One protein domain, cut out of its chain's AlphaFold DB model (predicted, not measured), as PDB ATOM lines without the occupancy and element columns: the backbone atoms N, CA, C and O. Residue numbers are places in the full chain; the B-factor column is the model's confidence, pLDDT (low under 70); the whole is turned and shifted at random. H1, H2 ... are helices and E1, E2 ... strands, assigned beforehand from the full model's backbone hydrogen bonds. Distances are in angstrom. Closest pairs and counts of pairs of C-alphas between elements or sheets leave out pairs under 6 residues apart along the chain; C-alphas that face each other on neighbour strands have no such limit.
ATOM      1  N   ASN A  37      27.383  20.663  16.929       90.75
ATOM      2  CA  ASN A  37      26.678  21.907  16.670       90.75
ATOM      3  C   ASN A  37      26.551  22.669  17.985       90.75
ATOM      4  O   ASN A  37      26.327  22.087  19.046       90.75
ATOM      5  N   ALA A  38      26.728  23.980  17.926       94.44
ATOM      6  CA  ALA A  38      26.640  24.837  19.092       94.44
ATOM      7  C   ALA A  38      26.156  26.212  18.647       94.44
ATOM      8  O   ALA A  38      26.667  26.756  17.666       94.44
ATOM      9  N   GLY A  39      25.160  26.766  19.330       96.19
ATOM     10  CA  GLY A  39      24.642  28.066  18.936       96.19
ATOM     11  C   GLY A  39      23.597  28.650  19.875       96.19
ATOM     12  O   GLY A  39      22.958  27.919  20.642       96.19
ATOM     13  N   PRO A  40      23.416  29.978  19.814       97.62
ATOM     14  CA  PRO A  40      22.383  30.661  20.566       97.62
ATOM     15  C   PRO A  40      20.986  30.268  20.087       97.62
ATOM     16  O   PRO A  40      20.752  29.970  18.911       97.62
ATOM     17  N   ARG A  41      20.052  30.312  21.031       97.44
ATOM     18  CA  ARG A  41      18.634  30.013  20.876       97.44
ATOM     19  C   ARG A  41      17.833  31.164  21.452       97.44
ATOM     20  O   ARG A  41      18.145  31.645  22.539       97.44
ATOM     21  N   PHE A  42      16.793  31.579  20.754       97.44
ATOM     22  CA  PHE A  42      15.843  32.555  21.260       97.44
ATOM     23  C   PHE A  42      14.428  32.161  20.852       97.44
ATOM     24  O   PHE A  42      14.224  31.485  19.842       97.44
ATOM     25  N   GLY A  43      13.440  32.556  21.637       97.69
ATOM     26  CA  GLY A  43      12.063  32.196  21.355       97.69
ATOM     27  C   GLY A  43      11.117  32.531  22.485       97.69
ATOM     28  O   GLY A  43      11.340  33.478  23.239       97.69
ATOM     29  N   ILE A  44      10.050  31.746  22.577       97.75
ATOM     30  CA  ILE A  44       8.965  31.952  23.531       97.75
ATOM     31  C   ILE A  44       8.543  30.626  24.149       97.75
ATOM     32  O   ILE A  44       8.570  29.580  23.499       97.75
ATOM     33  N   THR A  45       8.120  30.688  25.403       97.38
ATOM     34  CA  THR A  45       7.491  29.582  26.117       97.38
ATOM     35  C   THR A  45       6.089  29.989  26.533       97.38
ATOM     36  O   THR A  45       5.914  31.028  27.159       97.38
ATOM     37  N   TYR A  46       5.103  29.162  26.205       97.19
ATOM     38  CA  TYR A  46       3.759  29.245  26.757       97.19
ATOM     39  C   TYR A  46       3.641  28.319  27.965       97.19
ATOM     40  O   TYR A  46       3.981  27.136  27.870       97.19
ATOM     41  N   ILE A  47       3.150  28.845  29.082       95.38
ATOM     42  CA  ILE A  47       2.958  28.111  30.333       95.38
ATOM     43  C   ILE A  47       1.458  27.981  30.596       95.38
ATOM     44  O   ILE A  47       0.735  28.974  30.624       95.38
ATOM     45  N   THR A  48       0.963  26.758  30.779       95.00
ATOM     46  CA  THR A  48      -0.431  26.555  31.200       95.00
ATOM     47  C   THR A  48      -0.578  26.820  32.693       95.00
ATOM     48  O   THR A  48       0.379  26.651  33.447       95.00
ATOM     49  N   ASN A  49      -1.801  27.110  33.133       92.25
ATOM     50  CA  ASN A  49      -2.101  27.356  34.542       92.25
ATOM     51  C   ASN A  49      -1.569  26.234  35.452       92.25
ATOM     52  O   ASN A  49      -1.746  25.044  35.169       92.25
ATOM     53  N   GLY A  50      -0.920  26.629  36.543       90.00
ATOM     54  CA  GLY A  50      -0.301  25.740  37.517       90.00
ATOM     55  C   GLY A  50       0.462  26.511  38.595       90.00
ATOM     56  O   GLY A  50       0.363  27.731  38.696       90.00
ATOM     57  N   LYS A  51       1.259  25.800  39.399       89.69
ATOM     58  CA  LYS A  51       2.056  26.389  40.488       89.69
ATOM     59  C   LYS A  51       2.906  27.568  40.015       89.69
ATOM     60  O   LYS A  51       2.865  28.625  40.629       89.69
ATOM     61  N   LEU A  52       3.614  27.393  38.895       88.25
ATOM     62  CA  LEU A  52       4.502  28.420  38.359       88.25
ATOM     63  C   LEU A  52       3.735  29.681  37.947       88.25
ATOM     64  O   LEU A  52       4.139  30.769  38.325       88.25
ATOM     65  N   THR A  53       2.623  29.562  37.213       91.75
ATOM     66  CA  THR A  53       1.838  30.747  36.819       91.75
ATOM     67  C   THR A  53       1.271  31.462  38.041       91.75
ATOM     68  O   THR A  53       1.354  32.678  38.116       91.75
ATOM     69  N   ASN A  54       0.796  30.717  39.045       91.12
ATOM     70  CA  ASN A  54       0.271  31.300  40.284       91.12
ATOM     71  C   ASN A  54       1.357  32.031  41.095       91.12
ATOM     72  O   ASN A  54       1.069  33.012  41.774       91.12
ATOM     73  N   GLU A  55       2.598  31.539  41.077       89.94
ATOM     74  CA  GLU A  55       3.745  32.220  41.691       89.94
ATOM     75  C   GLU A  55       4.126  33.481  40.910       89.94
ATOM     76  O   GLU A  55       4.323  34.532  41.511       89.94
ATOM     77  N   LEU A  56       4.153  33.407  39.578       91.00
ATOM     78  CA  LEU A  56       4.438  34.551  38.711       91.00
ATOM     79  C   LEU A  56       3.380  35.661  38.847       91.00
ATOM     80  O   LEU A  56       3.732  36.835  38.939       91.00
ATOM     81  N   GLU A  57       2.099  35.309  38.954       92.19
ATOM     82  CA  GLU A  57       1.010  36.270  39.178       92.19
ATOM     83  C   GLU A  57       1.172  37.042  40.495       92.19
ATOM     84  O   GLU A  57       0.907  38.246  40.538       92.19
ATOM     85  N   LYS A  58       1.664  36.389  41.559       90.69
ATOM     86  CA  LYS A  58       1.970  37.054  42.841       90.69
ATOM     87  C   LYS A  58       3.105  38.073  42.714       90.69
ATOM     88  O   LYS A  58       3.094  39.074  43.423       90.69
ATOM     89  N   GLU A  59       4.036  37.842  41.791       87.31
ATOM     90  CA  GLU A  59       5.120  38.766  41.429       87.31
ATOM     91  C   GLU A  59       4.674  39.835  40.403       87.31
ATOM     92  O   GLU A  59       5.482  40.626  39.921       87.31
ATOM     93  N   GLY A  60       3.378  39.891  40.064       86.75
ATOM     94  CA  GLY A  60       2.804  40.882  39.149       86.75
ATOM     95  C   GLY A  60       2.907  40.518  37.666       86.75
ATOM     96  O   GLY A  60       2.606  41.350  36.807       86.75
ATOM     97  N   VAL A  61       3.308  39.287  37.344       90.06
ATOM     98  CA  VAL A  61       3.412  38.790  35.971       90.06
ATOM     99  C   VAL A  61       2.095  38.152  35.542       90.06
ATOM    100  O   VAL A  61       1.700  37.106  36.039       90.06
ATOM    101  N   THR A  62       1.413  38.785  34.588       84.94
ATOM    102  CA  THR A  62       0.074  38.373  34.120       84.94
ATOM    103  C   THR A  62       0.090  37.605  32.797       84.94
ATOM    104  O   THR A  62      -0.948  37.126  32.339       84.94
ATOM    105  N   SER A  63       1.251  37.511  32.145       91.38
ATOM    106  CA  SER A  63       1.405  36.840  30.857       91.38
ATOM    107  C   SER A  63       1.852  35.393  31.041       91.38
ATOM    108  O   SER A  63       2.881  35.116  31.647       91.38
ATOM    109  N   ASN A  64       1.139  34.472  30.395       93.94
ATOM    110  CA  ASN A  64       1.556  33.072  30.278       93.94
ATOM    111  C   ASN A  64       2.614  32.844  29.185       93.94
ATOM    112  O   ASN A  64       3.111  31.730  29.021       93.94
ATOM    113  N   TRP A  65       2.938  33.881  28.413       95.75
ATOM    114  CA  TRP A  65       4.033  33.878  27.451       95.75
ATOM    115  C   TRP A  65       5.286  34.416  28.106       95.75
ATOM    116  O   TRP A  65       5.235  35.488  28.694       95.75
ATOM    117  N   ILE A  66       6.395  33.702  27.960       95.19
ATOM    118  CA  ILE A  66       7.688  34.001  28.572       95.19
ATOM    119  C   ILE A  66       8.735  34.032  27.462       95.19
ATOM    120  O   ILE A  66       8.877  33.044  26.732       95.19
ATOM    121  N   SER A  67       9.467  35.141  27.306       97.00
ATOM    122  CA  SER A  67      10.616  35.166  26.389       97.00
ATOM    123  C   SER A  67      11.656  34.140  26.823       97.00
ATOM    124  O   SER A  67      11.809  33.883  28.011       97.00
ATOM    125  N   GLN A  68      12.373  33.550  25.874       97.38
ATOM    126  CA  GLN A  68      13.373  32.526  26.144       97.38
ATOM    127  C   GLN A  68      14.657  32.856  25.395       97.38
ATOM    128  O   GLN A  68      14.627  33.039  24.179       97.38
ATOM    129  N   PHE A  69      15.785  32.878  26.099       97.62
ATOM    130  CA  PHE A  69      17.116  33.073  25.524       97.62
ATOM    131  C   PHE A  69      18.072  32.027  26.059       97.62
ATOM    132  O   PHE A  69      18.034  31.692  27.239       97.62
ATOM    133  N   GLY A  70      18.947  31.501  25.215       96.75
ATOM    134  CA  GLY A  70      19.844  30.450  25.648       96.75
ATOM    135  C   GLY A  70      20.856  30.013  24.623       96.75
ATOM    136  O   GLY A  70      21.100  30.680  23.619       96.75
ATOM    137  N   TYR A  71      21.449  28.865  24.908       97.94
ATOM    138  CA  TYR A  71      22.488  28.265  24.100       97.94
ATOM    139  C   TYR A  71      22.338  26.747  24.122       97.94
ATOM    140  O   TYR A  71      22.154  26.148  25.185       97.94
ATOM    141  N   GLN A  72      22.405  26.135  22.945       97.69
ATOM    142  CA  GLN A  72      22.340  24.688  22.779       97.69
ATOM    143  C   GLN A  72      23.691  24.162  22.320       97.69
ATOM    144  O   GLN A  72      24.316  24.729  21.423       97.69
ATOM    145  N   PHE A  73      24.092  23.047  22.913       96.12
ATOM    146  CA  PHE A  73      25.227  22.225  22.528       96.12
ATOM    147  C   PHE A  73      24.693  20.877  22.068       96.12
ATOM    148  O   PHE A  73      23.872  20.279  22.755       96.12
ATOM    149  N   GLU A  74      25.179  20.382  20.945       94.50
ATOM    150  CA  GLU A  74      24.790  19.095  20.389       94.50
ATOM    151  C   GLU A  74      26.045  18.344  19.947       94.50
ATOM    152  O   GLU A  74      26.965  18.916  19.349       94.50
ATOM    153  N   LYS A  75      26.093  17.051  20.253       93.19
ATOM    154  CA  LYS A  75      27.172  16.156  19.856       93.19
ATOM    155  C   LYS A  75      26.594  14.863  19.299       93.19
ATOM    156  O   LYS A  75      25.869  14.159  19.998       93.19
ATOM    157  N   GLN A  76      27.003  14.506  18.088       93.50
ATOM    158  CA  GLN A  76      26.778  13.175  17.537       93.50
ATOM    159  C   GLN A  76      27.642  12.155  18.282       93.50
ATOM    160  O   GLN A  76      28.852  12.330  18.426       93.50
ATOM    161  N   ILE A  77      27.012  11.103  18.799       92.38
ATOM    162  CA  ILE A  77      27.683  10.050  19.577       92.38
ATOM    163  C   ILE A  77      27.732   8.711  18.840       92.38
ATOM    164  O   ILE A  77      28.564   7.872  19.170       92.38
ATOM    165  N   LEU A  78      26.854   8.510  17.856       90.19
ATOM    166  CA  LEU A  78      26.762   7.299  17.043       90.19
ATOM    167  C   LEU A  78      26.055   7.598  15.718       90.19
ATOM    168  O   LEU A  78      25.367   8.613  15.597       90.19
ATOM    169  N   GLY A  79      26.178   6.684  14.762       88.69
ATOM    170  CA  GLY A  79      25.539   6.797  13.452       88.69
ATOM    171  C   GLY A  79      26.337   7.633  12.455       88.69
ATOM    172  O   GLY A  79      27.493   7.979  12.701       88.69
ATOM    173  N   ASP A  80      25.709   7.935  11.328       86.56
ATOM    174  CA  ASP A  80      26.303   8.589  10.163       86.56
ATOM    175  C   ASP A  80      25.503   9.844   9.769       86.56
ATOM    176  O   ASP A  80      24.714  10.368  10.558       86.56
ATOM    177  N   ASP A  81      25.712  10.347   8.552       83.69
ATOM    178  CA  ASP A  81      24.966  11.496   8.037       83.69
ATOM    179  C   ASP A  81      23.494  11.166   7.720       83.69
ATOM    180  O   ASP A  81      22.674  12.078   7.641       83.69
ATOM    181  N   ASN A  82      23.124   9.888   7.552       89.50
ATOM    182  CA  ASN A  82      21.744   9.474   7.288       89.50
ATOM    183  C   ASN A  82      20.917   9.439   8.563       89.50
ATOM    184  O   ASN A  82      19.811   9.986   8.586       89.50
ATOM    185  N   ILE A  83      21.434   8.771   9.595       92.38
ATOM    186  CA  ILE A  83      20.825   8.676  10.921       92.38
ATOM    187  C   ILE A  83      21.934   8.749  11.969       92.38
ATOM    188  O   ILE A  83      22.800   7.880  12.047       92.38
ATOM    189  N   ALA A  84      21.840   9.755  12.830       93.12
ATOM    190  CA  ALA A  84      22.759  10.015  13.923       93.12
ATOM    191  C   ALA A  84      22.032   9.932  15.267       93.12
ATOM    192  O   ALA A  84      20.948  10.488  15.432       93.12
ATOM    193  N   GLY A  85      22.655   9.290  16.251       95.81
ATOM    194  CA  GLY A  85      22.288   9.469  17.653       95.81
ATOM    195  C   GLY A  85      23.025  10.678  18.218       95.81
ATOM    196  O   GLY A  85      24.244  10.802  18.050       95.81
ATOM    197  N   ILE A  86      22.292  11.565  18.883       95.56
ATOM    198  CA  ILE A  86      22.797  12.843  19.386       95.56
ATOM    199  C   ILE A  86      22.583  12.977  20.895       95.56
ATOM    200  O   ILE A  86      21.621  12.457  21.462       95.56
ATOM    201  N   VAL A  87      23.501  13.694  21.535       97.19
ATOM    202  CA  VAL A  87      23.369  14.211  22.897       97.19
ATOM    203  C   VAL A  87      23.268  15.723  22.827       97.19
ATOM    204  O   VAL A  87      24.052  16.356  22.118       97.19
ATOM    205  N   GLU A  88      22.347  16.290  23.594       96.44
ATOM    206  CA  GLU A  88      22.092  17.725  23.630       96.44
ATOM    207  C   GLU A  88      22.147  18.264  25.054       96.44
ATOM    208  O   GLU A  88      21.642  17.651  25.994       96.44
ATOM    209  N   GLY A  89      22.748  19.438  25.208       97.81
ATOM    210  CA  GLY A  89      22.685  20.248  26.415       97.81
ATOM    211  C   GLY A  89      22.114  21.613  26.068       97.81
ATOM    212  O   GLY A  89      22.603  22.264  25.147       97.81
ATOM    213  N   ILE A  90      21.091  22.055  26.790       97.81
ATOM    214  CA  ILE A  90      20.433  23.338  26.542       97.81
ATOM    215  C   ILE A  90      20.435  24.144  27.831       97.81
ATOM    216  O   ILE A  90      19.965  23.673  28.865       97.81
ATOM    217  N   LEU A  91      20.960  25.362  27.757       97.88
ATOM    218  CA  LEU A  91      20.930  26.337  28.840       97.88
ATOM    219  C   LEU A  91      20.010  27.473  28.431       97.88
ATOM    220  O   LEU A  91      20.205  28.054  27.366       97.88
ATOM    221  N   PHE A  92      19.043  27.805  29.274       97.81
ATOM    222  CA  PHE A  92      18.071  28.853  29.011       97.81
ATOM    223  C   PHE A  92      17.898  29.793  30.202       97.81
ATOM    224  O   PHE A  92      17.994  29.393  31.361       97.81
ATOM    225  N   VAL A  93      17.563  31.037  29.880       97.50
ATOM    226  CA  VAL A  93      17.064  32.074  30.776       97.50
ATOM    227  C   VAL A  93      15.779  32.617  30.163       97.50
ATOM    228  O   VAL A  93      15.784  33.081  29.019       97.50
ATOM    229  N   GLY A  94      14.686  32.540  30.918       96.00
ATOM    230  CA  GLY A  94      13.376  33.013  30.496       96.00
ATOM    231  C   GLY A  94      12.877  34.235  31.263       96.00
ATOM    232  O   GLY A  94      13.313  34.492  32.386       96.00
ATOM    233  N   GLY A  95      11.931  34.956  30.662       93.88
ATOM    234  CA  GLY A  95      11.137  36.007  31.310       93.88
ATOM    235  C   GLY A  95      11.824  37.366  31.421       93.88
ATOM    236  O   GLY A  95      11.347  38.236  32.144       93.88
ATOM    237  N   VAL A  96      12.920  37.571  30.687       92.50
ATOM    238  CA  VAL A  96      13.690  38.827  30.709       92.50
ATOM    239  C   VAL A  96      12.846  40.016  30.232       92.50
ATOM    240  O   VAL A  96      12.985  41.122  30.746       92.50
ATOM    241  N   ASP A  97      11.921  39.779  29.301       91.25
ATOM    242  CA  ASP A  97      10.917  40.744  28.830       91.25
ATOM    243  C   ASP A  97       9.952  41.222  29.927       91.25
ATOM    244  O   ASP A  97       9.364  42.293  29.808       91.25
ATOM    245  N   GLN A  98       9.818  40.443  30.999       91.25
ATOM    246  CA  GLN A  98       8.946  40.706  32.145       91.25
ATOM    247  C   GLN A  98       9.738  41.039  33.415       91.25
ATOM    248  O   GLN A  98       9.181  41.060  34.508       91.25
ATOM    249  N   GLY A  99      11.044  41.301  33.288       91.06
ATOM    250  CA  GLY A  99      11.917  41.590  34.427       91.06
ATOM    251  C   GLY A  99      12.243  40.367  35.291       91.06
ATOM    252  O   GLY A  99      12.741  40.526  36.405       91.06
ATOM    253  N   LEU A 100      11.988  39.156  34.791       92.44
ATOM    254  CA  LEU A 100      12.254  37.902  35.484       92.44
ATOM    255  C   LEU A 100      13.576  37.275  35.036       92.44
ATOM    256  O   LEU A 100      14.050  37.459  33.915       92.44
ATOM    257  N   PHE A 101      14.140  36.458  35.922       94.00
ATOM    258  CA  PHE A 101      15.259  35.576  35.624       94.00
ATOM    259  C   PHE A 101      14.842  34.133  35.919       94.00
ATOM    260  O   PHE A 101      14.945  33.668  37.053       94.00
ATOM    261  N   LEU A 102      14.336  33.432  34.900       95.12
ATOM    262  CA  LEU A 102      13.859  32.049  35.009       95.12
ATOM    263  C   LEU A 102      14.872  31.082  34.369       95.12
ATOM    264  O   LEU A 102      14.766  30.784  33.175       95.12
ATOM    265  N   PRO A 103      15.884  30.596  35.111       96.56
ATOM    266  CA  PRO A 103      16.879  29.688  34.560       96.56
ATOM    267  C   PRO A 103      16.283  28.297  34.309       96.56
ATOM    268  O   PRO A 103      15.487  27.782  35.101       96.56
ATOM    269  N   SER A 104      16.719  27.650  33.229       96.75
ATOM    270  CA  SER A 104      16.483  26.223  33.022       96.75
ATOM    271  C   SER A 104      17.621  25.538  32.274       96.75
ATOM    272  O   SER A 104      18.311  26.141  31.451       96.75
ATOM    273  N   ILE A 105      17.822  24.263  32.592       98.06
ATOM    274  CA  ILE A 105      18.855  23.405  32.020       98.06
ATOM    275  C   ILE A 105      18.188  22.116  31.552       98.06
ATOM    276  O   ILE A 105      17.467  21.481  32.323       98.06
ATOM    277  N   SER A 106      18.457  21.711  30.316       98.12
ATOM    278  CA  SER A 106      18.029  20.420  29.778       98.12
ATOM    279  C   SER A 106      19.228  19.608  29.316       98.12
ATOM    280  O   SER A 106      20.147  20.148  28.700       98.12
ATOM    281  N   GLY A 107      19.196  18.306  29.579       98.19
ATOM    282  CA  GLY A 107      20.082  17.326  28.955       98.19
ATOM    283  C   GLY A 107      19.223  16.323  28.204       98.19
ATOM    284  O   GLY A 107      18.264  15.820  28.780       98.19
ATOM    285  N   MET A 108      19.502  16.059  26.934       98.19
ATOM    286  CA  MET A 108      18.627  15.241  26.094       98.19
ATOM    287  C   MET A 108      19.424  14.244  25.257       98.19
ATOM    288  O   MET A 108      20.558  14.504  24.858       98.19
ATOM    289  N   PHE A 109      18.808  13.097  24.997       97.94
ATOM    290  CA  PHE A 109      19.276  12.101  24.041       97.94
ATOM    291  C   PHE A 109      18.271  12.036  22.904       97.94
ATOM    292  O   PHE A 109      17.060  12.014  23.141       97.94
ATOM    293  N   GLY A 110      18.762  12.002  21.673       96.62
ATOM    294  CA  GLY A 110      17.900  12.061  20.509       96.62
ATOM    295  C   GLY A 110      18.462  11.373  19.288       96.62
ATOM    296  O   GLY A 110      19.559  10.809  19.293       96.62
ATOM    297  N   ILE A 111      17.673  11.447  18.227       96.50
ATOM    298  CA  ILE A 111      18.031  11.002  16.889       96.50
ATOM    299  C   ILE A 111      17.887  12.162  15.913       96.50
ATOM    300  O   ILE A 111      16.943  12.949  16.009       96.50
ATOM    301  N   ARG A 112      18.804  12.233  14.952       95.25
ATOM    302  CA  ARG A 112      18.762  13.144  13.812       95.25
ATOM    303  C   ARG A 112      18.841  12.362  12.516       95.25
ATOM    304  O   ARG A 112      19.630  11.429  12.424       95.25
ATOM    305  N   ASN A 113      18.088  12.775  11.503       94.12
ATOM    306  CA  ASN A 113      18.261  12.259  10.145       94.12
ATOM    307  C   ASN A 113      19.012  13.235   9.219       94.12
ATOM    308  O   ASN A 113      19.167  14.413   9.543       94.12
ATOM    309  N   SER A 114      19.399  12.771   8.029       91.31
ATOM    310  CA  SER A 114      20.067  13.577   6.986       91.31
ATOM    311  C   SER A 114      19.303  14.822   6.561       91.31
ATOM    312  O   SER A 114      19.895  15.798   6.109       91.31
ATOM    313  N   SER A 115      17.978  14.824   6.719       91.00
ATOM    314  CA  SER A 115      17.181  16.012   6.433       91.00
ATOM    315  C   SER A 115      17.361  17.105   7.496       91.00
ATOM    316  O   SER A 115      16.854  18.206   7.309       91.00
ATOM    317  N   GLY A 116      18.011  16.816   8.625       90.69
ATOM    318  CA  GLY A 116      18.130  17.711   9.774       90.69
ATOM    319  C   GLY A 116      16.902  17.712  10.685       90.69
ATOM    320  O   GLY A 116      16.726  18.665  11.437       90.69
ATOM    321  N   LEU A 117      16.022  16.706  10.582       96.00
ATOM    322  CA  LEU A 117      14.927  16.493  11.534       96.00
ATOM    323  C   LEU A 117      15.492  15.833  12.793       96.00
ATOM    324  O   LEU A 117      16.219  14.846  12.679       96.00
ATOM    325  N   GLU A 118      15.108  16.339  13.958       96.00
ATOM    326  CA  GLU A 118      15.577  15.892  15.266       96.00
ATOM    327  C   GLU A 118      14.396  15.558  16.182       96.00
ATOM    328  O   GLU A 118      13.391  16.272  16.203       96.00
ATOM    329  N   ILE A 119      14.524  14.479  16.954       98.06
ATOM    330  CA  ILE A 119      13.625  14.150  18.068       98.06
ATOM    331  C   ILE A 119      14.495  13.768  19.254       98.06
ATOM    332  O   ILE A 119      15.354  12.896  19.126       98.06
ATOM    333  N   ALA A 120      14.262  14.394  20.403       98.06
ATOM    334  CA  ALA A 120      15.061  14.169  21.596       98.06
ATOM    335  C   ALA A 120      14.202  14.178  22.863       98.06
ATOM    336  O   ALA A 120      13.152  14.820  22.930       98.06
ATOM    337  N   VAL A 121      14.654  13.457  23.884       98.56
ATOM    338  CA  VAL A 121      13.989  13.364  25.184       98.56
ATOM    339  C   VAL A 121      15.020  13.386  26.303       98.56
ATOM    340  O   VAL A 121      16.133  12.875  26.154       98.56
ATOM    341  N   GLY A 122      14.667  13.965  27.443       98.12
ATOM    342  CA  GLY A 122      15.527  13.914  28.619       98.12
ATOM    343  C   GLY A 122      15.021  14.757  29.782       98.12
ATOM    344  O   GLY A 122      13.889  15.231  29.741       98.12
ATOM    345  N   PRO A 123      15.817  14.916  30.847       97.88
ATOM    346  CA  PRO A 123      15.472  15.782  31.966       97.88
ATOM    347  C   PRO A 123      15.555  17.276  31.615       97.88
ATOM    348  O   PRO A 123      16.457  17.729  30.910       97.88
ATOM    349  N   ASN A 124      14.650  18.047  32.211       97.50
ATOM    350  CA  ASN A 124      14.678  19.499  32.323       97.50
ATOM    351  C   ASN A 124      14.614  19.886  33.806       97.50
ATOM    352  O   ASN A 124      13.751  19.410  34.544       97.50
ATOM    353  N   ILE A 125      15.518  20.756  34.233       96.69
ATOM    354  CA  ILE A 125      15.554  21.341  35.572       96.69
ATOM    355  C   ILE A 125      15.315  22.835  35.419       96.69
ATOM    356  O   ILE A 125      15.927  23.491  34.577       96.69
ATOM    357  N   SER A 126      14.416  23.376  36.228       93.81
ATOM    358  CA  SER A 126      13.981  24.767  36.146       93.81
ATOM    359  C   SER A 126      13.524  25.272  37.509       93.81
ATOM    360  O   SER A 126      13.477  24.501  38.468       93.81
ATOM    361  N   ILE A 127      13.116  26.539  37.584       88.81
ATOM    362  CA  ILE A 127      12.563  27.111  38.817       88.81
ATOM    363  C   ILE A 127      11.304  26.378  39.315       88.81
ATOM    364  O   ILE A 127      11.087  26.295  40.516       88.81
ATOM    365  N   SER A 128      10.518  25.769  38.417       84.38
ATOM    366  CA  SER A 128       9.333  24.976  38.778       84.38
ATOM    367  C   SER A 128       9.645  23.516  39.129       84.38
ATOM    368  O   SER A 128       8.732  22.703  39.272       84.38
ATOM    369  N   GLY A 129      10.928  23.170  39.262       88.50
ATOM    370  CA  GLY A 129      11.405  21.831  39.586       88.50
ATOM    371  C   GLY A 129      11.922  21.051  38.377       88.50
ATOM    372  O   GLY A 129      12.226  21.613  37.316       88.50
ATOM    373  N   SER A 130      12.061  19.737  38.573       92.44
ATOM    374  CA  SER A 130      12.540  18.783  37.572       92.44
ATOM    375  C   SER A 130      11.385  18.081  36.865       92.44
ATOM    376  O   SER A 130      10.487  17.551  37.520       92.44
ATOM    377  N   ALA A 131      11.444  18.010  35.541       95.00
ATOM    378  CA  ALA A 131      10.480  17.303  34.708       95.00
ATOM    379  C   ALA A 131      11.179  16.669  33.497       95.00
ATOM    380  O   ALA A 131      12.357  16.911  33.247       95.00
ATOM    381  N   MET A 132      10.456  15.855  32.734       97.19
ATOM    382  CA  MET A 132      10.921  15.408  31.419       97.19
ATOM    383  C   MET A 132      10.706  16.513  30.381       97.19
ATOM    384  O   MET A 132       9.783  17.307  30.504       97.19
ATOM    385  N   VAL A 133      11.514  16.549  29.331       98.00
ATOM    386  CA  VAL A 133      11.299  17.371  28.140       98.00
ATOM    387  C   VAL A 133      11.318  16.482  26.911       98.00
ATOM    388  O   VAL A 133      12.138  15.569  26.809       98.00
ATOM    389  N   ILE A 134      10.412  16.759  25.981       98.50
ATOM    390  CA  ILE A 134      10.374  16.155  24.652       98.50
ATOM    391  C   ILE A 134      10.585  17.285  23.652       98.50
ATOM    392  O   ILE A 134       9.858  18.277  23.691       98.50
ATOM    393  N   GLY A 135      11.582  17.154  22.785       98.00
ATOM    394  CA  GLY A 135      11.934  18.143  21.774       98.00
ATOM    395  C   GLY A 135      11.816  17.585  20.364       98.00
ATOM    396  O   GLY A 135      12.155  16.431  20.107       98.00
ATOM    397  N   PHE A 136      11.371  18.443  19.455       98.25
ATOM    398  CA  PHE A 136      11.334  18.227  18.016       98.25
ATOM    399  C   PHE A 136      12.078  19.376  17.344       98.25
ATOM    400  O   PHE A 136      11.855  20.537  17.685       98.25
ATOM    401  N   GLY A 137      12.964  19.069  16.406       96.81
ATOM    402  CA  GLY A 137      13.820  20.046  15.747       96.81
ATOM    403  C   GLY A 137      13.840  19.890  14.236       96.81
ATOM    404  O   GLY A 137      13.663  18.793  13.702       96.81
ATOM    405  N   LYS A 138      14.077  20.998  13.539       96.31
ATOM    406  CA  LYS A 138      14.447  21.009  12.127       96.31
ATOM    407  C   LYS A 138      15.511  22.066  11.869       96.31
ATOM    408  O   LYS A 138      15.286  23.246  12.125       96.31
ATOM    409  N   SER A 139      16.636  21.634  11.318       93.75
ATOM    410  CA  SER A 139      17.719  22.499  10.846       93.75
ATOM    411  C   SER A 139      17.528  22.888   9.376       93.75
ATOM    412  O   SER A 139      17.249  22.026   8.538       93.75
ATOM    413  N   PHE A 140      17.682  24.176   9.060       94.06
ATOM    414  CA  PHE A 140      17.662  24.716   7.697       94.06
ATOM    415  C   PHE A 140      19.018  25.335   7.354       94.06
ATOM    416  O   PHE A 140      19.451  26.280   8.010       94.06
ATOM    417  N   ASN A 141      19.662  24.840   6.298       91.50
ATOM    418  CA  ASN A 141      20.970  25.327   5.864       91.50
ATOM    419  C   ASN A 141      20.830  26.378   4.752       91.50
ATOM    420  O   ASN A 141      20.175  26.141   3.737       91.50
ATOM    421  N   PHE A 142      21.495  27.517   4.929       89.44
ATOM    422  CA  PHE A 142      21.585  28.638   3.999       89.44
ATOM    423  C   PHE A 142      23.061  28.993   3.785       89.44
ATOM    424  O   PHE A 142      23.627  29.841   4.480       89.44
ATOM    425  N   GLY A 143      23.714  28.315   2.837       88.50
ATOM    426  CA  GLY A 143      25.164  28.428   2.660       88.50
ATOM    427  C   GLY A 143      25.888  27.995   3.936       88.50
ATOM    428  O   GLY A 143      25.662  26.890   4.412       88.50
ATOM    429  N   ASN A 144      26.682  28.893   4.523       88.25
ATOM    430  CA  ASN A 144      27.457  28.630   5.744       88.25
ATOM    431  C   ASN A 144      26.671  28.904   7.043       88.25
ATOM    432  O   ASN A 144      27.248  28.912   8.131       88.25
ATOM    433  N   LEU A 145      25.367  29.177   6.949       90.38
ATOM    434  CA  LEU A 145      24.492  29.439   8.089       90.38
ATOM    435  C   LEU A 145      23.491  28.299   8.252       90.38
ATOM    436  O   LEU A 145      22.743  27.998   7.329       90.38
ATOM    437  N   ASN A 146      23.425  27.709   9.437       93.06
ATOM    438  CA  ASN A 146      22.380  26.766   9.800       93.06
ATOM    439  C   ASN A 146      21.419  27.432  10.791       93.06
ATOM    440  O   ASN A 146      21.850  28.007  11.791       93.06
ATOM    441  N   ILE A 147      20.121  27.360  10.504       96.44
ATOM    442  CA  ILE A 147      19.030  27.945  11.285       96.44
ATOM    443  C   ILE A 147      18.158  26.806  11.814       96.44
ATOM    444  O   ILE A 147      17.321  26.282  11.075       96.44
ATOM    445  N   PRO A 148      18.318  26.401  13.081       96.12
ATOM    446  CA  PRO A 148      17.512  25.338  13.644       96.12
ATOM    447  C   PRO A 148      16.285  25.908  14.353       96.12
ATOM    448  O   PRO A 148      16.379  26.857  15.136       96.12
ATOM    449  N   ILE A 149      15.136  25.299  14.083       97.81
ATOM    450  CA  ILE A 149      13.848  25.603  14.700       97.81
ATOM    451  C   ILE A 149      13.466  24.417  15.575       97.81
ATOM    452  O   ILE A 149      13.427  23.285  15.094       97.81
ATOM    453  N   ASN A 150      13.182  24.671  16.849       98.00
ATOM    454  CA  ASN A 150      12.870  23.638  17.828       98.00
ATOM    455  C   ASN A 150      11.535  23.932  18.512       98.00
ATOM    456  O   ASN A 150      11.232  25.079  18.839       98.00
ATOM    457  N   ILE A 151      10.762  22.878  18.748       98.31
ATOM    458  CA  ILE A 151       9.553  22.874  19.564       98.31
ATOM    459  C   ILE A 151       9.800  21.904  20.713       98.31
ATOM    460  O   ILE A 151      10.201  20.766  20.478       98.31
ATOM    461  N   ALA A 152       9.562  22.332  21.945       98.19
ATOM    462  CA  ALA A 152       9.729  21.499  23.125       98.19
ATOM    463  C   ALA A 152       8.471  21.500  23.989       98.19
ATOM    464  O   ALA A 152       7.776  22.508  24.108       98.19
ATOM    465  N   TRP A 153       8.207  20.362  24.618       98.38
ATOM    466  CA  TRP A 153       7.137  20.186  25.581       98.38
ATOM    467  C   TRP A 153       7.691  19.633  26.888       98.38
ATOM    468  O   TRP A 153       8.338  18.586  26.912       98.38
ATOM    469  N   VAL A 154       7.398  20.337  27.977       97.50
ATOM    470  CA  VAL A 154       7.620  19.872  29.344       97.50
ATOM    471  C   VAL A 154       6.252  19.663  29.989       97.50
ATOM    472  O   VAL A 154       5.532  20.647  30.196       97.50
ATOM    473  N   PRO A 155       5.838  18.419  30.282       95.12
ATOM    474  CA  PRO A 155       4.555  18.170  30.905       95.12
ATOM    475  C   PRO A 155       4.518  18.709  32.336       95.12
ATOM    476  O   PRO A 155       5.526  18.712  33.045       95.12
ATOM    477  N   GLY A 156       3.332  19.151  32.753       92.62
ATOM    478  CA  GLY A 156       3.083  19.515  34.138       92.62
ATOM    479  C   GLY A 156       3.188  18.295  35.046       92.62
ATOM    480  O   GLY A 156       2.650  17.229  34.735       92.62
ATOM    481  N   VAL A 157       3.895  18.447  36.161       89.88
ATOM    482  CA  VAL A 157       4.056  17.408  37.178       89.88
ATOM    483  C   VAL A 157       3.088  17.708  38.316       89.88
ATOM    484  O   VAL A 157       2.953  18.858  38.732       89.88
ATOM    485  N   GLN A 158       2.399  16.684  38.818       89.12
ATOM    486  CA  GLN A 158       1.595  16.816  40.030       89.12
ATOM    487  C   GLN A 158       2.505  16.702  41.249       89.12
ATOM    488  O   GLN A 158       3.203  15.704  41.427       89.12
ATOM    489  N   MET A 159       2.493  17.736  42.078       83.31
ATOM    490  CA  MET A 159       3.205  17.795  43.343       83.31
ATOM    491  C   MET A 159       2.197  17.742  44.483       83.31
ATOM    492  O   MET A 159       1.120  18.329  44.402       83.31
ATOM    493  N   LYS A 160       2.562  17.029  45.545       85.75
ATOM    494  CA  LYS A 160       1.816  17.005  46.796       85.75
ATOM    495  C   LYS A 160       2.375  18.099  47.700       85.75
ATOM    496  O   LYS A 160       3.555  18.053  48.046       85.75
ATOM    497  N   GLU A 161       1.548  19.069  48.051       82.69
ATOM    498  CA  GLU A 161       1.875  20.127  49.001       82.69
ATOM    499  C   GLU A 161       1.097  19.861  50.291       82.69
ATOM    500  O   GLU A 161      -0.129  19.776  50.273       82.69
ATOM    501  N   THR A 162       1.816  19.648  51.395       83.19
ATOM    502  CA  THR A 162       1.206  19.397  52.703       83.19
ATOM    503  C   THR A 162       1.131  20.710  53.465       83.19
ATOM    504  O   THR A 162       2.155  21.248  53.891       83.19
ATOM    505  N   ASN A 163      -0.085  21.212  53.644       83.81
ATOM    506  CA  ASN A 163      -0.360  22.417  54.404       83.81
ATOM    507  C   ASN A 163      -0.693  22.055  55.848       83.81
ATOM    508  O   ASN A 163      -1.456  21.128  56.117       83.81
ATOM    509  N   ARG A 164      -0.121  22.809  56.785       84.06
ATOM    510  CA  ARG A 164      -0.497  22.726  58.196       84.06
ATOM    511  C   ARG A 164      -1.754  23.560  58.382       84.06
ATOM    512  O   ARG A 164      -1.715  24.769  58.164       84.06
ATOM    513  N   VAL A 165      -2.846  22.916  58.767       84.75
ATOM    514  CA  VAL A 165      -4.072  23.604  59.155       84.75
ATOM    515  C   VAL A 165      -3.948  23.945  60.635       84.75
ATOM    516  O   VAL A 165      -3.748  23.066  61.478       84.75
ATOM    517  N   GLU A 166      -4.022  25.234  60.941       90.31
ATOM    518  CA  GLU A 166      -3.976  25.768  62.300       90.31
ATOM    519  C   GLU A 166      -5.329  26.414  62.622       90.31
ATOM    520  O   GLU A 166      -5.981  26.972  61.735       90.31
ATOM    521  N   ASP A 167      -5.784  26.297  63.870       86.06
ATOM    522  CA  ASP A 167      -6.972  27.010  64.332       86.06
ATOM    523  C   ASP A 167      -6.711  28.526  64.413       86.06
ATOM    524  O   ASP A 167      -5.589  29.010  64.265       86.06
ATOM    525  N   GLU A 168      -7.758  29.302  64.687       87.25
ATOM    526  CA  GLU A 168      -7.664  30.760  64.869       87.25
ATOM    527  C   GLU A 168      -6.724  31.195  66.014       87.25
ATOM    528  O   GLU A 168      -6.312  32.355  66.070       87.25
ATOM    529  N   ASN A 169      -6.342  30.266  66.895       87.69
ATOM    530  CA  ASN A 169      -5.408  30.472  67.999       87.69
ATOM    531  C   ASN A 169      -3.987  29.952  67.687       87.69
ATOM    532  O   ASN A 169      -3.115  30.016  68.557       87.69
ATOM    533  N   GLY A 170      -3.733  29.450  66.472       84.19
ATOM    534  CA  GLY A 170      -2.446  28.891  66.042       84.19
ATOM    535  C   GLY A 170      -2.173  27.459  66.519       84.19
ATOM    536  O   GLY A 170      -1.039  26.983  66.428       84.19
ATOM    537  N   ASN A 171      -3.168  26.749  67.053       87.44
ATOM    538  CA  ASN A 171      -3.022  25.341  67.406       87.44
ATOM    539  C   ASN A 171      -3.110  24.479  66.153       87.44
ATOM    540  O   ASN A 171      -4.038  24.594  65.356       87.44
ATOM    541  N   PHE A 172      -2.162  23.558  66.015       88.88
ATOM    542  CA  PHE A 172      -2.173  22.574  64.944       88.88
ATOM    543  C   PHE A 172      -3.411  21.674  65.040       88.88
ATOM    544  O   PHE A 172      -3.632  21.035  66.070       88.88
ATOM    545  N   LEU A 173      -4.172  21.598  63.950       87.25
ATOM    546  CA  LEU A 173      -5.333  20.723  63.824       87.25
ATOM    547  C   LEU A 173      -4.950  19.458  63.063       87.25
ATOM    548  O   LEU A 173      -4.906  18.365  63.627       87.25
ATOM    549  N   GLU A 174      -4.627  19.620  61.785       89.69
ATOM    550  CA  GLU A 174      -4.304  18.521  60.889       89.69
ATOM    551  C   GLU A 174      -3.423  18.982  59.726       89.69
ATOM    552  O   GLU A 174      -3.184  20.173  59.517       89.69
ATOM    553  N   ASN A 175      -2.902  18.012  58.981       86.75
ATOM    554  CA  ASN A 175      -2.221  18.273  57.723       86.75
ATOM    555  C   ASN A 175      -3.210  18.040  56.581       86.75
ATOM    556  O   ASN A 175      -3.765  16.947  56.474       86.75
ATOM    557  N   GLU A 176      -3.377  19.033  55.713       85.50
ATOM    558  CA  GLU A 176      -4.145  18.900  54.480       85.50
ATOM    559  C   GLU A 176      -3.189  18.710  53.303       85.50
ATOM    560  O   GLU A 176      -2.250  19.481  53.101       85.50
ATOM    561  N   ASP A 177      -3.433  17.668  52.518       85.75
ATOM    562  CA  ASP A 177      -2.639  17.356  51.342       85.75
ATOM    563  C   ASP A 177      -3.325  17.889  50.083       85.75
ATOM    564  O   ASP A 177      -4.344  17.355  49.641       85.75
ATOM    565  N   VAL A 178      -2.735  18.912  49.468       84.38
ATOM    566  CA  VAL A 178      -3.235  19.518  48.231       84.38
ATOM    567  C   VAL A 178      -2.361  19.080  47.059       84.38
ATOM    568  O   VAL A 178      -1.136  19.201  47.086       84.38
ATOM    569  N   PHE A 179      -2.988  18.575  45.995       84.56
ATOM    570  CA  PHE A 179      -2.291  18.246  44.753       84.56
ATOM    571  C   PHE A 179      -2.264  19.459  43.826       84.56
ATOM    572  O   PHE A 179      -3.308  19.953  43.401       84.56
ATOM    573  N   ILE A 180      -1.065  19.921  43.481       85.38
ATOM    574  CA  ILE A 180      -0.854  21.090  42.627       85.38
ATOM    575  C   ILE A 180      -0.094  20.657  41.375       85.38
ATOM    576  O   ILE A 180       0.937  19.992  41.451       85.38
ATOM    577  N   ASN A 181      -0.595  21.037  40.201       90.56
ATOM    578  CA  ASN A 181       0.095  20.812  38.933       90.56
ATOM    579  C   ASN A 181       1.057  21.976  38.654       90.56
ATOM    580  O   ASN A 181       0.669  23.134  38.787       90.56
ATOM    581  N   THR A 182       2.295  21.706  38.240       89.19
ATOM    582  CA  THR A 182       3.265  22.760  37.886       89.19
ATOM    583  C   THR A 182       2.915  23.537  36.612       89.19
ATOM    584  O   THR A 182       3.502  24.590  36.378       89.19
ATOM    585  N   GLY A 183       1.991  23.027  35.797       91.94
ATOM    586  CA  GLY A 183       1.666  23.541  34.469       91.94
ATOM    587  C   GLY A 183       2.569  22.949  33.383       91.94
ATOM    588  O   GLY A 183       3.754  22.679  33.603       91.94
ATOM    589  N   HIS A 184       1.999  22.721  32.199       95.88
ATOM    590  CA  HIS A 184       2.740  22.337  31.003       95.88
ATOM    591  C   HIS A 184       3.460  23.555  30.425       95.88
ATOM    592  O   HIS A 184       2.951  24.674  30.485       95.88
ATOM    593  N   ARG A 185       4.621  23.327  29.813       96.56
ATOM    594  CA  ARG A 185       5.379  24.360  29.106       96.56
ATOM    595  C   ARG A 185       5.603  23.936  27.670       96.56
ATOM    596  O   ARG A 185       6.111  22.841  27.426       96.56
ATOM    597  N   PHE A 186       5.226  24.802  26.744       98.06
ATOM    598  CA  PHE A 186       5.414  24.615  25.313       98.06
ATOM    599  C   PHE A 186       6.349  25.702  24.810       98.06
ATOM    600  O   PHE A 186       6.007  26.881  24.854       98.06
ATOM    601  N   THR A 187       7.531  25.317  24.357       98.31
ATOM    602  CA  THR A 187       8.571  26.249  23.928       98.31
ATOM    603  C   THR A 187       8.762  26.144  22.427       98.31
ATOM    604  O   THR A 187       8.860  25.042  21.896       98.31
ATOM    605  N   ILE A 188       8.860  27.283  21.749       98.44
ATOM    606  CA  ILE A 188       9.311  27.370  20.361       98.44
ATOM    607  C   ILE A 188      10.559  28.239  20.349       98.44
ATOM    608  O   ILE A 188      10.532  29.355  20.867       98.44
ATOM    609  N   THR A 189      11.640  27.752  19.747       98.31
ATOM    610  CA  THR A 189      12.879  28.518  19.586       98.31
ATOM    611  C   THR A 189      13.407  28.467  18.170       98.31
ATOM    612  O   THR A 189      13.315  27.443  17.496       98.31
ATOM    613  N   VAL A 190      14.053  29.553  17.772       98.06
ATOM    614  CA  VAL A 190      14.906  29.642  16.593       98.06
ATOM    615  C   VAL A 190      16.335  29.868  17.073       98.06
ATOM    616  O   VAL A 190      16.574  30.495  18.107       98.06
ATOM    617  N   GLY A 191      17.307  29.319  16.361       96.44
ATOM    618  CA  GLY A 191      18.713  29.575  16.625       96.44
ATOM    619  C   GLY A 191      19.503  29.810  15.359       96.44
ATOM    620  O   GLY A 191      18.961  29.838  14.255       96.44
ATOM    621  N   PHE A 192      20.807  29.923  15.537       95.06
ATOM    622  CA  PHE A 192      21.753  29.927  14.439       95.06
ATOM    623  C   PHE A 192      23.058  29.270  14.875       95.06
ATOM    624  O   PHE A 192      23.502  29.437  16.009       95.06
ATOM    625  N   ASN A 193      23.675  28.516  13.978       91.19
ATOM    626  CA  ASN A 193      25.040  28.025  14.120       91.19
ATOM    627  C   ASN A 193      25.714  27.995  12.742       91.19
ATOM    628  O   ASN A 193      25.068  28.234  11.720       91.19
ATOM    629  N   MET A 194      27.029  27.778  12.712       84.62
ATOM    630  CA  MET A 194      27.729  27.615  11.441       84.62
ATOM    631  C   MET A 194      27.237  26.333  10.770       84.62
ATOM    632  O   MET A 194      27.271  25.267  11.386       84.62
ATOM    633  N   ALA A 195      26.775  26.449   9.526       73.31
ATOM    634  CA  ALA A 195      26.577  25.267   8.705       73.31
ATOM    635  C   ALA A 195      27.943  24.632   8.420       73.31
ATOM    636  O   ALA A 195      28.963  25.328   8.371       73.31
TER     637      ALA A 195
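What this domain is: This is residues 37 to 195 of the 196 residues of an uncharacterized protein of Flavobacteriales bacterium (UniProt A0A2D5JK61). Eight antiparallel strands close into a barrel, and from one end of it a long, narrow two-strand hairpin, E8 and E9, sticks out as an arm that makes much of the length, while the short helix H1 sits at that same end near the arm's base. Round the ring run E1, E2, E3, E4, E5, E6, E7, E10 and back to E1. The printed part has 159 residues, with one named helix and ten named strands in the order E1 H1 E2 E3 E4 E5 E6 E7 E8 E9 E10, and its class is mostly strand. The whole is loose, with a radius of gyration of the C-alphas of 19.2 A and spans of 71 by 31 by 17 A.

Where its parts are: Start at C-alpha 37, (26.678, 21.907, 16.670), where E1, residues 37 to 47, begins. Next come H1, residues 51 to 58, and E2, residues 65 to 79, which is 37.3 A long. Read on through E3, residues 83 to 94, 32.1 A; E4, residues 102 to 113, 32.1 A; E5, residues 117 to 126; E6, residues 129 to 142, 37.6 A; and E7, residues 145 to 154. Find C-alpha 158 at (1.595, 16.816, 40.030): there E8, residues 158 to 166, begins, and E9, residues 172 to 181, returns. E10, residues 185 to 191, ends at C-alpha 191, (18.713, 29.575, 16.625).

How they stand to each other: Look first at E1 in the barrel: E2 lies on one side of it, with N 41 and O 70 2.8 A apart, and E10 on the other side, with N 46 and O 186 2.8 A apart. From E2 to E7 the strands form a meander, each the antiparallel neighbour of the one before; for instance, in the hairpin E2 and E3, N 73 and O 89 are within hydrogen-bond range at 2.8 A. E7 and E10 are antiparallel at 174 degrees, with N 152 and O 187 2.8 A apart. In the hairpin E8 and E9, N 161 and O 178 are 2.9 A apart, and E8 is apart from E7. H1 is not on the barrel; its closest C-alphas to E9 are those of Lys 51 and Asn 181, 6.1 A. In H1 every O i to N i+4 pair is within hydrogen-bond range.

The domain as a whole: The C-alphas of Gly 143 and Asn 169 are the two farthest apart, 72.2 A. The printed part has no cut and no long link. Its mean pLDDT is 93.0, and no printed residue is under 70; E8 has a mean of 85.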